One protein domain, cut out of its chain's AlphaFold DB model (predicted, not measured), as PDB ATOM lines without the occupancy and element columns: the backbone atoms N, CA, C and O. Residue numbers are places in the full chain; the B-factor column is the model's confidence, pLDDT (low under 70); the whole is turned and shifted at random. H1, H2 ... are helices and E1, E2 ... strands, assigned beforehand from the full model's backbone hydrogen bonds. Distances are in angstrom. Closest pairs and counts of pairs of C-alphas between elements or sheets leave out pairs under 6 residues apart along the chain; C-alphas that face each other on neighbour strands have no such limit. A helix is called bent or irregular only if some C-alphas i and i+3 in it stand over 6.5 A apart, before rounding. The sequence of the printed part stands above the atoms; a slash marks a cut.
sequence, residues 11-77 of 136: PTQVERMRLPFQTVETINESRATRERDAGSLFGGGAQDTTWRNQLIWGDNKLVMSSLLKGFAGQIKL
ATOM      1  N   PRO A  11      -6.799 -59.479  49.644       85.75
ATOM      2  CA  PRO A  11      -7.336 -58.734  48.512       85.75
ATOM      3  C   PRO A  11      -7.422 -59.603  47.252       85.75
ATOM      4  O   PRO A  11      -6.429 -60.193  46.821       85.75
ATOM      5  N   THR A  12      -8.589 -59.622  46.605       86.38
ATOM      6  CA  THR A  12      -8.768 -60.241  45.278       86.38
ATOM      7  C   THR A  12      -8.064 -59.448  44.183       86.38
ATOM      8  O   THR A  12      -7.568 -60.024  43.216       86.38
ATOM      9  N   GLN A  13      -7.978 -58.128  44.351       86.75
ATOM     10  CA  GLN A  13      -7.258 -57.225  43.469       86.75
ATOM     11  C   GLN A  13      -6.512 -56.174  44.287       86.75
ATOM     12  O   GLN A  13      -7.013 -55.665  45.288       86.75
ATOM     13  N   VAL A  14      -5.309 -55.827  43.832       88.69
ATOM     14  CA  VAL A  14      -4.549 -54.709  44.385       88.69
ATOM     15  C   VAL A  14      -4.862 -53.464  43.573       88.69
ATOM     16  O   VAL A  14      -4.642 -53.422  42.359       88.69
ATOM     17  N   GLU A  15      -5.403 -52.458  44.249       84.94
ATOM     18  CA  GLU A  15      -5.773 -51.192  43.633       84.94
ATOM     19  C   GLU A  15      -4.545 -50.466  43.070       84.94
ATOM     20  O   GLU A  15      -3.535 -50.290  43.758       84.94
ATOM     21  N   ARG A  16      -4.659 -50.020  41.814       87.44
ATOM     22  CA  ARG A  16      -3.616 -49.284  41.096       87.44
ATOM     23  C   ARG A  16      -4.015 -47.818  40.931       87.44
ATOM     24  O   ARG A  16      -4.495 -47.407  39.875       87.44
ATOM     25  N   MET A  17      -3.833 -47.034  41.988       86.56
ATOM     26  CA  MET A  17      -4.047 -45.587  41.970       86.56
ATOM     27  C   MET A  17      -2.906 -44.827  41.286       86.56
ATOM     28  O   MET A  17      -1.742 -45.226  41.339       86.56
ATOM     29  N   ARG A  18      -3.251 -43.690  40.677       87.12
ATOM     30  CA  ARG A  18      -2.292 -42.723  40.134       87.12
ATOM     31  C   ARG A  18      -2.422 -41.430  40.906       87.12
ATOM     32  O   ARG A  18      -3.383 -40.691  40.710       87.12
ATOM     33  N   LEU A  19      -1.454 -41.179  41.769       87.69
ATOM     34  CA  LEU A  19      -1.407 -39.990  42.600       87.69
ATOM     35  C   LEU A  19      -0.118 -39.220  42.308       87.69
ATOM     36  O   LEU A  19       0.905 -39.835  41.993       87.69
ATOM     37  N   PRO A  20      -0.143 -37.880  42.391       87.25
ATOM     38  CA  PRO A  20       1.094 -37.121  42.443       87.25
ATOM     39  C   PRO A  20       1.861 -37.506  43.714       87.25
ATOM     40  O   PRO A  20       1.269 -37.722  44.770       87.25
ATOM     41  N   PHE A  21       3.182 -37.581  43.610       85.12
ATOM     42  CA  PHE A  21       4.075 -37.835  44.735       85.12
ATOM     43  C   PHE A  21       5.268 -36.886  44.671       85.12
ATOM     44  O   PHE A  21       5.604 -36.353  43.610       85.12
ATOM     45  N   GLN A  22       5.896 -36.661  45.821       82.88
ATOM     46  CA  GLN A  22       7.031 -35.760  45.934       82.88
ATOM     47  C   GLN A  22       8.337 -36.504  45.649       82.88
ATOM     48  O   GLN A  22       8.751 -37.382  46.409       82.88
ATOM     49  N   THR A  23       9.021 -36.105  44.581       80.12
ATOM     50  CA  THR A  23      10.430 -36.455  44.375       80.12
ATOM     51  C   THR A  23      11.280 -35.504  45.213       80.12
ATOM     52  O   THR A  23      11.268 -34.297  44.983       80.12
ATOM     53  N   VAL A  24      11.979 -36.045  46.207       74.75
ATOM     54  CA  VAL A  24      12.826 -35.295  47.146       74.75
ATOM     55  C   VAL A  24      14.147 -34.918  46.495       74.75
ATOM     56  O   VAL A  24      14.595 -33.784  46.615       74.75
ATOM     57  N   GLU A  25      14.756 -35.859  45.779       73.50
ATOM     58  CA  GLU A  25      16.048 -35.639  45.147       73.50
ATOM     59  C   GLU A  25      16.110 -36.334  43.796       73.50
ATOM     60  O   GLU A  25      15.560 -37.417  43.586       73.50
ATOM     61  N   THR A  26      16.789 -35.676  42.865       69.88
ATOM     62  CA  THR A  26      17.139 -36.245  41.577       69.88
ATOM     63  C   THR A  26      18.659 -36.220  41.449       69.88
ATOM     64  O   THR A  26      19.244 -35.170  41.188       69.88
ATOM     65  N   ILE A  27      19.303 -37.365  41.675       67.31
ATOM     66  CA  ILE A  27      20.764 -37.474  41.667       67.31
ATOM     67  C   ILE A  27      21.211 -37.756  40.233       67.31
ATOM     68  O   ILE A  27      21.001 -38.857  39.714       67.31
ATOM     69  N   ASN A  28      21.832 -36.758  39.605       65.94
ATOM     70  CA  ASN A  28      22.290 -36.825  38.212       65.94
ATOM     71  C   ASN A  28      23.555 -37.682  38.039       65.94
ATOM     72  O   ASN A  28      23.773 -38.246  36.976       65.94
ATOM     73  N   GLU A  29      24.362 -37.837  39.092       66.75
ATOM     74  CA  GLU A  29      25.624 -38.576  39.031       66.75
ATOM     75  C   GLU A  29      25.608 -39.794  39.949       66.75
ATOM     76  O   GLU A  29      25.449 -39.684  41.168       66.75
ATOM     77  N   SER A  30      25.823 -40.976  39.373       65.50
ATOM     78  CA  SER A  30      26.035 -42.174  40.179       65.50
ATOM     79  C   SER A  30      27.371 -42.087  40.926       65.50
ATOM     80  O   SER A  30      28.327 -41.462  40.457       65.50
ATOM     81  N   ARG A  31      27.479 -42.763  42.076       68.12
ATOM     82  CA  ARG A  31      28.759 -42.894  42.792       68.12
ATOM     83  C   ARG A  31      29.847 -43.507  41.901       68.12
ATOM     84  O   ARG A  31      30.974 -43.038  41.938       68.12
ATOM     85  N   ALA A  32      29.486 -44.476  41.060       69.31
ATOM     86  CA  ALA A  32      30.405 -45.093  40.105       69.31
ATOM     87  C   ALA A  32      30.917 -44.095  39.052       69.31
ATOM     88  O   ALA A  32      32.081 -44.154  38.668       69.31
ATOM     89  N   THR A  33      30.072 -43.157  38.611       67.88
ATOM     90  CA  THR A  33      30.472 -42.062  37.712       67.88
ATOM     91  C   THR A  33      31.458 -41.136  38.422       67.88
ATOM     92  O   THR A  33      32.553 -40.914  37.920       67.88
ATOM     93  N   ARG A  34      31.131 -40.699  39.646       70.19
ATOM     94  CA  ARG A  34      32.027 -39.850  40.450       70.19
ATOM     95  C   ARG A  34      33.376 -40.499  40.732       70.19
ATOM     96  O   ARG A  34      34.385 -39.815  40.685       70.19
ATOM     97  N   GLU A  35      33.404 -41.796  41.027       72.12
ATOM     98  CA  GLU A  35      34.645 -42.539  41.280       72.12
ATOM     99  C   GLU A  35      35.470 -42.744  40.002       72.12
ATOM    100  O   GLU A  35      36.695 -42.669  40.060       72.12
ATOM    101  N   ARG A  36      34.831 -42.942  38.840       68.88
ATOM    102  CA  ARG A  36      35.530 -42.970  37.543       68.88
ATOM    103  C   ARG A  36      36.157 -41.627  37.184       68.88
ATOM    104  O   ARG A  36      37.253 -41.610  36.630       68.88
ATOM    105  N   ASP A  37      35.460 -40.536  37.480       68.88
ATOM    106  CA  ASP A  37      35.889 -39.186  37.112       68.88
ATOM    107  C   ASP A  37      36.709 -38.498  38.220       68.88
ATOM    108  O   ASP A  37      37.224 -37.394  38.013       68.88
ATOM    109  N   ALA A  38      36.882 -39.158  39.374       65.00
ATOM    110  CA  ALA A  38      37.725 -38.725  40.486       65.00
ATOM    111  C   ALA A  38      39.202 -38.714  40.056       65.00
ATOM    112  O   ALA A  38      39.941 -39.679  40.230       65.00
ATOM    113  N   GLY A  39      39.622 -37.601  39.455       63.19
ATOM    114  CA  GLY A  39      40.963 -37.407  38.903       63.19
ATOM    115  C   GLY A  39      40.989 -36.655  37.570       63.19
ATOM    116  O   GLY A  39      42.060 -36.237  37.135       63.19
ATOM    117  N   SER A  40      39.836 -36.439  36.928       65.94
ATOM    118  CA  SER A  40      39.750 -35.611  35.722       65.94
ATOM    119  C   SER A  40      39.786 -34.120  36.081       65.94
ATOM    120  O   SER A  40      38.931 -33.633  36.816       65.94
ATOM    121  N   LEU A  41      40.760 -33.378  35.541       63.44
ATOM    122  CA  LEU A  41      40.923 -31.928  35.768       63.44
ATOM    123  C   LEU A  41      39.786 -31.079  35.174       63.44
ATOM    124  O   LEU A  41      39.560 -29.953  35.609       63.44
ATOM    125  N   PHE A  42      39.054 -31.626  34.207       62.84
ATOM    126  CA  PHE A  42      37.830 -31.054  33.658       62.84
ATOM    127  C   PHE A  42      36.777 -32.157  33.748       62.84
ATOM    128  O   PHE A  42      37.007 -33.234  33.199       62.84
ATOM    129  N   GLY A  43      35.698 -31.937  34.507       57.06
ATOM    130  CA  GLY A  43      34.680 -32.951  34.829       57.06
ATOM    131  C   GLY A  43      34.374 -33.873  33.646       57.06
ATOM    132  O   GLY A  43      34.055 -33.402  32.553       57.06
ATOM    133  N   GLY A  44      34.594 -35.172  33.848       53.66
ATOM    134  CA  GLY A  44      34.580 -36.177  32.794       53.66
ATOM    135  C   GLY A  44      33.212 -36.302  32.126       53.66
ATOM    136  O   GLY A  44      32.206 -36.491  32.794       53.66
ATOM    137  N   GLY A  45      33.207 -36.236  30.791       59.22
ATOM    138  CA  GLY A  45      32.106 -36.678  29.931       59.22
ATOM    139  C   GLY A  45      30.828 -35.831  29.958       59.22
ATOM    140  O   GLY A  45      30.446 -35.231  30.955       59.22
ATOM    141  N   ALA A  46      30.126 -35.793  28.823       57.19
ATOM    142  CA  ALA A  46      28.788 -35.216  28.760       57.19
ATOM    143  C   ALA A  46      27.878 -35.921  29.781       57.19
ATOM    144  O   ALA A  46      27.732 -37.141  29.734       57.19
ATOM    145  N   GLN A  47      27.280 -35.147  30.691       58.31
ATOM    146  CA  GLN A  47      26.269 -35.638  31.625       58.31
ATOM    147  C   GLN A  47      25.157 -36.313  30.824       58.31
ATOM    148  O   GLN A  47      24.492 -35.663  30.011       58.31
ATOM    149  N   ASP A  48      24.957 -37.610  31.042       59.38
ATOM    150  CA  ASP A  48      23.827 -38.315  30.457       59.38
ATOM    151  C   ASP A  48      22.546 -37.827  31.141       59.38
ATOM    152  O   ASP A  48      22.172 -38.259  32.227       59.38
ATOM    153  N   THR A  49      21.891 -36.848  30.519       61.91
ATOM    154  CA  THR A  49      20.666 -36.240  31.055       61.91
ATOM    155  C   THR A  49      19.433 -37.130  30.892       61.91
ATOM    156  O   THR A  49      18.369 -36.763  31.396       61.91
ATOM    157  N   THR A  50      19.547 -38.275  30.202       66.81
ATOM    158  CA  THR A  50      18.395 -39.131  29.885       66.81
ATOM    159  C   THR A  50      17.886 -39.935  31.080       66.81
ATOM    160  O   THR A  50      16.691 -40.220  31.151       66.81
ATOM    161  N   TRP A  51      18.750 -40.245  32.050       69.25
ATOM    162  CA  TRP A  51      18.402 -40.974  33.267       69.25
ATOM    163  C   TRP A  51      18.875 -40.217  34.502       69.25
ATOM    164  O   TRP A  51      19.990 -39.705  34.552       69.25
ATOM    165  N   ARG A  52      18.030 -40.175  35.533       74.44
ATOM    166  CA  ARG A  52      18.393 -39.598  36.824       74.44
ATOM    167  C   ARG A  52      17.878 -40.484  37.947       74.44
ATOM    168  O   ARG A  52      16.735 -40.937  37.894       74.44
ATOM    169  N   ASN A  53      18.702 -40.706  38.968       84.31
ATOM    170  CA  ASN A  53      18.275 -41.487  40.126       84.31
ATOM    171  C   ASN A  53      17.243 -40.681  40.923       84.31
ATOM    172  O   ASN A  53      17.400 -39.470  41.071       84.31
ATOM    173  N   GLN A  54      16.211 -41.343  41.442       86.50
ATOM    174  CA  GLN A  54      15.099 -40.690  42.132       86.50
ATOM    175  C   GLN A  54      15.042 -41.117  43.598       86.50
ATOM    176  O   GLN A  54      15.024 -42.311  43.894       86.50
ATOM    177  N   LEU A  55      14.955 -40.141  44.501       89.19
ATOM    178  CA  LEU A  55      14.539 -40.343  45.886       89.19
ATOM    179  C   LEU A  55      13.114 -39.812  46.040       89.19
ATOM    180  O   LEU A  55      12.862 -38.636  45.784       89.19
ATOM    181  N   ILE A  56      12.181 -40.671  46.439       91.25
ATOM    182  CA  ILE A  56      10.753 -40.344  46.534       91.25
ATOM    183  C   ILE A  56      10.306 -40.528  47.979       91.25
ATOM    184  O   ILE A  56      10.571 -41.569  48.578       91.25
ATOM    185  N   TRP A  57       9.606 -39.535  48.528       88.12
ATOM    186  CA  TRP A  57       9.027 -39.613  49.868       88.12
ATOM    187  C   TRP A  57       7.513 -39.806  49.789       88.12
ATOM    188  O   TRP A  57       6.810 -39.054  49.112       88.12
ATOM    189  N   GLY A  58       7.012 -40.833  50.475       89.88
ATOM    190  CA  GLY A  58       5.589 -41.137  50.576       89.88
ATOM    191  C   GLY A  58       5.329 -42.595  50.949       89.88
ATOM    192  O   GLY A  58       6.260 -43.374  51.155       89.88
ATOM    193  N   ASP A  59       4.051 -42.973  51.008       91.31
ATOM    194  CA  ASP A  59       3.662 -44.377  51.144       91.31
ATOM    195  C   ASP A  59       4.100 -45.162  49.898       91.31
ATOM    196  O   ASP A  59       3.717 -44.856  48.763       91.31
ATOM    197  N   ASN A  60       4.913 -46.194  50.113       92.88
ATOM    198  CA  ASN A  60       5.514 -46.972  49.033       92.88
ATOM    199  C   ASN A  60       4.475 -47.674  48.136       92.88
ATOM    200  O   ASN A  60       4.712 -47.777  46.935       92.88
ATOM    201  N   LYS A  61       3.310 -48.103  48.643       93.69
ATOM    202  CA  LYS A  61       2.257 -48.725  47.824       93.69
ATOM    203  C   LYS A  61       1.686 -47.701  46.844       93.69
ATOM    204  O   LYS A  61       1.548 -48.006  45.659       93.69
ATOM    205  N   LEU A  62       1.386 -46.486  47.305       93.31
ATOM    206  CA  LEU A  62       0.856 -45.417  46.447       93.31
ATOM    207  C   LEU A  62       1.888 -44.921  45.423       93.31
ATOM    208  O   LEU A  62       1.551 -44.710  44.252       93.31
ATOM    209  N   VAL A  63       3.147 -44.788  45.846       94.25
ATOM    210  CA  VAL A  63       4.264 -44.402  44.973       94.25
ATOM    211  C   VAL A  63       4.487 -45.455  43.888       94.25
ATOM    212  O   VAL A  63       4.425 -45.125  42.704       94.25
ATOM    213  N   MET A  64       4.670 -46.729  44.258       94.69
ATOM    214  CA  MET A  64       4.890 -47.814  43.292       94.69
ATOM    215  C   MET A  64       3.730 -47.931  42.304       94.69
ATOM    216  O   MET A  64       3.951 -48.000  41.098       94.69
ATOM    217  N   SER A  65       2.491 -47.860  42.799       94.69
ATOM    218  CA  SER A  65       1.293 -47.868  41.959       94.69
ATOM    219  C   SER A  65       1.308 -46.766  40.890       94.69
ATOM    220  O   SER A  65       0.933 -46.997  39.737       94.69
ATOM    221  N   SER A  66       1.787 -45.576  41.247       93.94
ATOM    222  CA  SER A  66       1.881 -44.441  40.328       93.94
ATOM    223  C   SER A  66       3.050 -44.586  39.340       93.94
ATOM    224  O   SER A  66       2.912 -44.227  38.168       93.94
ATOM    225  N   LEU A  67       4.172 -45.179  39.772       93.06
ATOM    226  CA  LEU A  67       5.352 -45.451  38.938       93.06
ATOM    227  C   LEU A  67       5.102 -46.501  37.845       93.06
ATOM    228  O   LEU A  67       5.754 -46.447  36.801       93.06
ATOM    229  N   LEU A  68       4.125 -47.403  38.017       93.19
ATOM    230  CA  LEU A  68       3.804 -48.449  37.034       93.19
ATOM    231  C   LEU A  68       3.610 -47.913  35.607       93.19
ATOM    232  O   LEU A  68       4.021 -48.562  34.651       93.19
ATOM    233  N   LYS A  69       3.031 -46.717  35.429       90.12
ATOM    234  CA  LYS A  69       2.828 -46.124  34.091       90.12
ATOM    235  C   LYS A  69       4.149 -45.920  33.337       90.12
ATOM    236  O   LYS A  69       4.170 -46.049  32.117       90.12
ATOM    237  N   GLY A  70       5.202 -45.536  34.053       88.94
ATOM    238  CA  GLY A  70       6.497 -45.179  33.477       88.94
ATOM    239  C   GLY A  70       7.541 -46.284  33.565       88.94
ATOM    240  O   GLY A  70       8.484 -46.241  32.791       88.94
ATOM    241  N   PHE A  71       7.373 -47.253  34.473       90.88
ATOM    242  CA  PHE A  71       8.417 -48.221  34.826       90.88
ATOM    243  C   PHE A  71       7.988 -49.694  34.768       90.88
ATOM    244  O   PHE A  71       8.835 -50.569  34.963       90.88
ATOM    245  N   ALA A  72       6.716 -50.010  34.487       92.31
ATOM    246  CA  ALA A  72       6.287 -51.404  34.353       92.31
ATOM    247  C   ALA A  72       7.123 -52.135  33.287       92.31
ATOM    248  O   ALA A  72       7.297 -51.638  32.173       92.31
ATOM    249  N   GLY A  73       7.665 -53.299  33.652       92.50
ATOM    250  CA  GLY A  73       8.540 -54.101  32.790       92.50
ATOM    251  C   GLY A  73       9.944 -53.528  32.546       92.50
ATOM    252  O   GLY A  73      10.704 -54.128  31.793       92.50
ATOM    253  N   GLN A  74      10.308 -52.394  33.157       92.06
ATOM    254  CA  GLN A  74      11.615 -51.741  32.959       92.06
ATOM    255  C   GLN A  74      12.578 -51.927  34.140       92.06
ATOM    256  O   GLN A  74      13.781 -51.697  34.002       92.06
ATOM    257  N   ILE A  75      12.073 -52.349  35.301       92.06
ATOM    258  CA  ILE A  75      12.882 -52.552  36.507       92.06
ATOM    259  C   ILE A  75      13.563 -53.922  36.461       92.06
ATOM    260  O   ILE A  75      12.906 -54.951  36.334       92.06
ATOM    261  N   LYS A  76      14.895 -53.932  36.576       94.25
ATOM    262  CA  LYS A  76      15.709 -55.160  36.519       94.25
ATOM    263  C   LYS A  76      15.856 -55.864  37.865       94.25
ATOM    264  O   LYS A  76      15.999 -57.080  37.904       94.25
ATOM    265  N   LEU A  77      15.895 -55.093  38.947       94.56
ATOM    266  CA  LEU A  77      16.123 -55.582  40.300       94.56
ATOM    267  C   LEU A  77      15.355 -54.700  41.275       94.56
ATOM    268  O   LEU A  77      15.433 -53.474  41.199       94.56
TER     269      LEU A  77
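This is residues 11 to 77 of the 136 residues of an uncharacterized protein of Actinobacteria bacterium (UniProt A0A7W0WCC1). This is a long, thin model: a ribbon of two antiparallel strands, E1 and E2, runs along its middle, with the short helix H1 and a long loop, residues 38 to 52, reaching out at one end. The helix H2 lies toward the other end, where residues 11 to 21, the stretch before E1, run past it to make that tip of the rod. The printed part has 67 residues with two named helices and two named strands, in the order E1, H1, E2, H2; the class is mixed, helices and strands, though under half of the residues, 30, are in named elements. The whole is only just extended, close to loose, with a radius of gyration of the C-alphas of 16.5 A, and its C-alphas span 57 by 23 by 16 A.

Begin with the sheet of E1, residues 22 to 27, and E2, residues 53 to 57, which are antiparallel with 154 degrees between their directions. Look at N 24 and O 55, 2.8 A apart, and at N 27 and O 53, 2.9 A apart, both within hydrogen-bond range. The C-alphas of Thr 23 and Ile 56 face each other at 4.5 A. Past E2 comes H2, residues 60 to 71; the closest C-alphas of the two are those of Ile 56 and Val 63, 7.8 A apart. E1 and H2 are apart, and so are H2 and H1, residues 31 to 37. In H1 every O i to N i+4 pair is within hydrogen-bond range; in H2 6 of 8 are. H2 is only just irregular: C-alphas 66 and 69 are 6.53 A apart.

Find C-alpha 22 at (7.031, -35.760, 45.934); from there E1 runs 14.5 A to C-alpha 27 at (20.764, -37.474, 41.667). E2 runs 13.6 A from C-alpha 53 to C-alpha 57. H1 measures 9.8 A from Arg 31 to Asp 37. H2 covers 14.6 A from Asn 60 to Phe 71, whose C-alpha is at (8.417, -48.221, 34.826).

Look for the two C-alphas farthest apart at Thr 12 and Leu 41, 58.0 A from each other. The printed part has no cut. The link from H1 to E2, 15 residues, is long, while those from E1 to H1 and from E2 to H2 are tight. The mean pLDDT of the printed part is 79.3, and you will find values under 70 at residues 26 to 33 and 36 to 51.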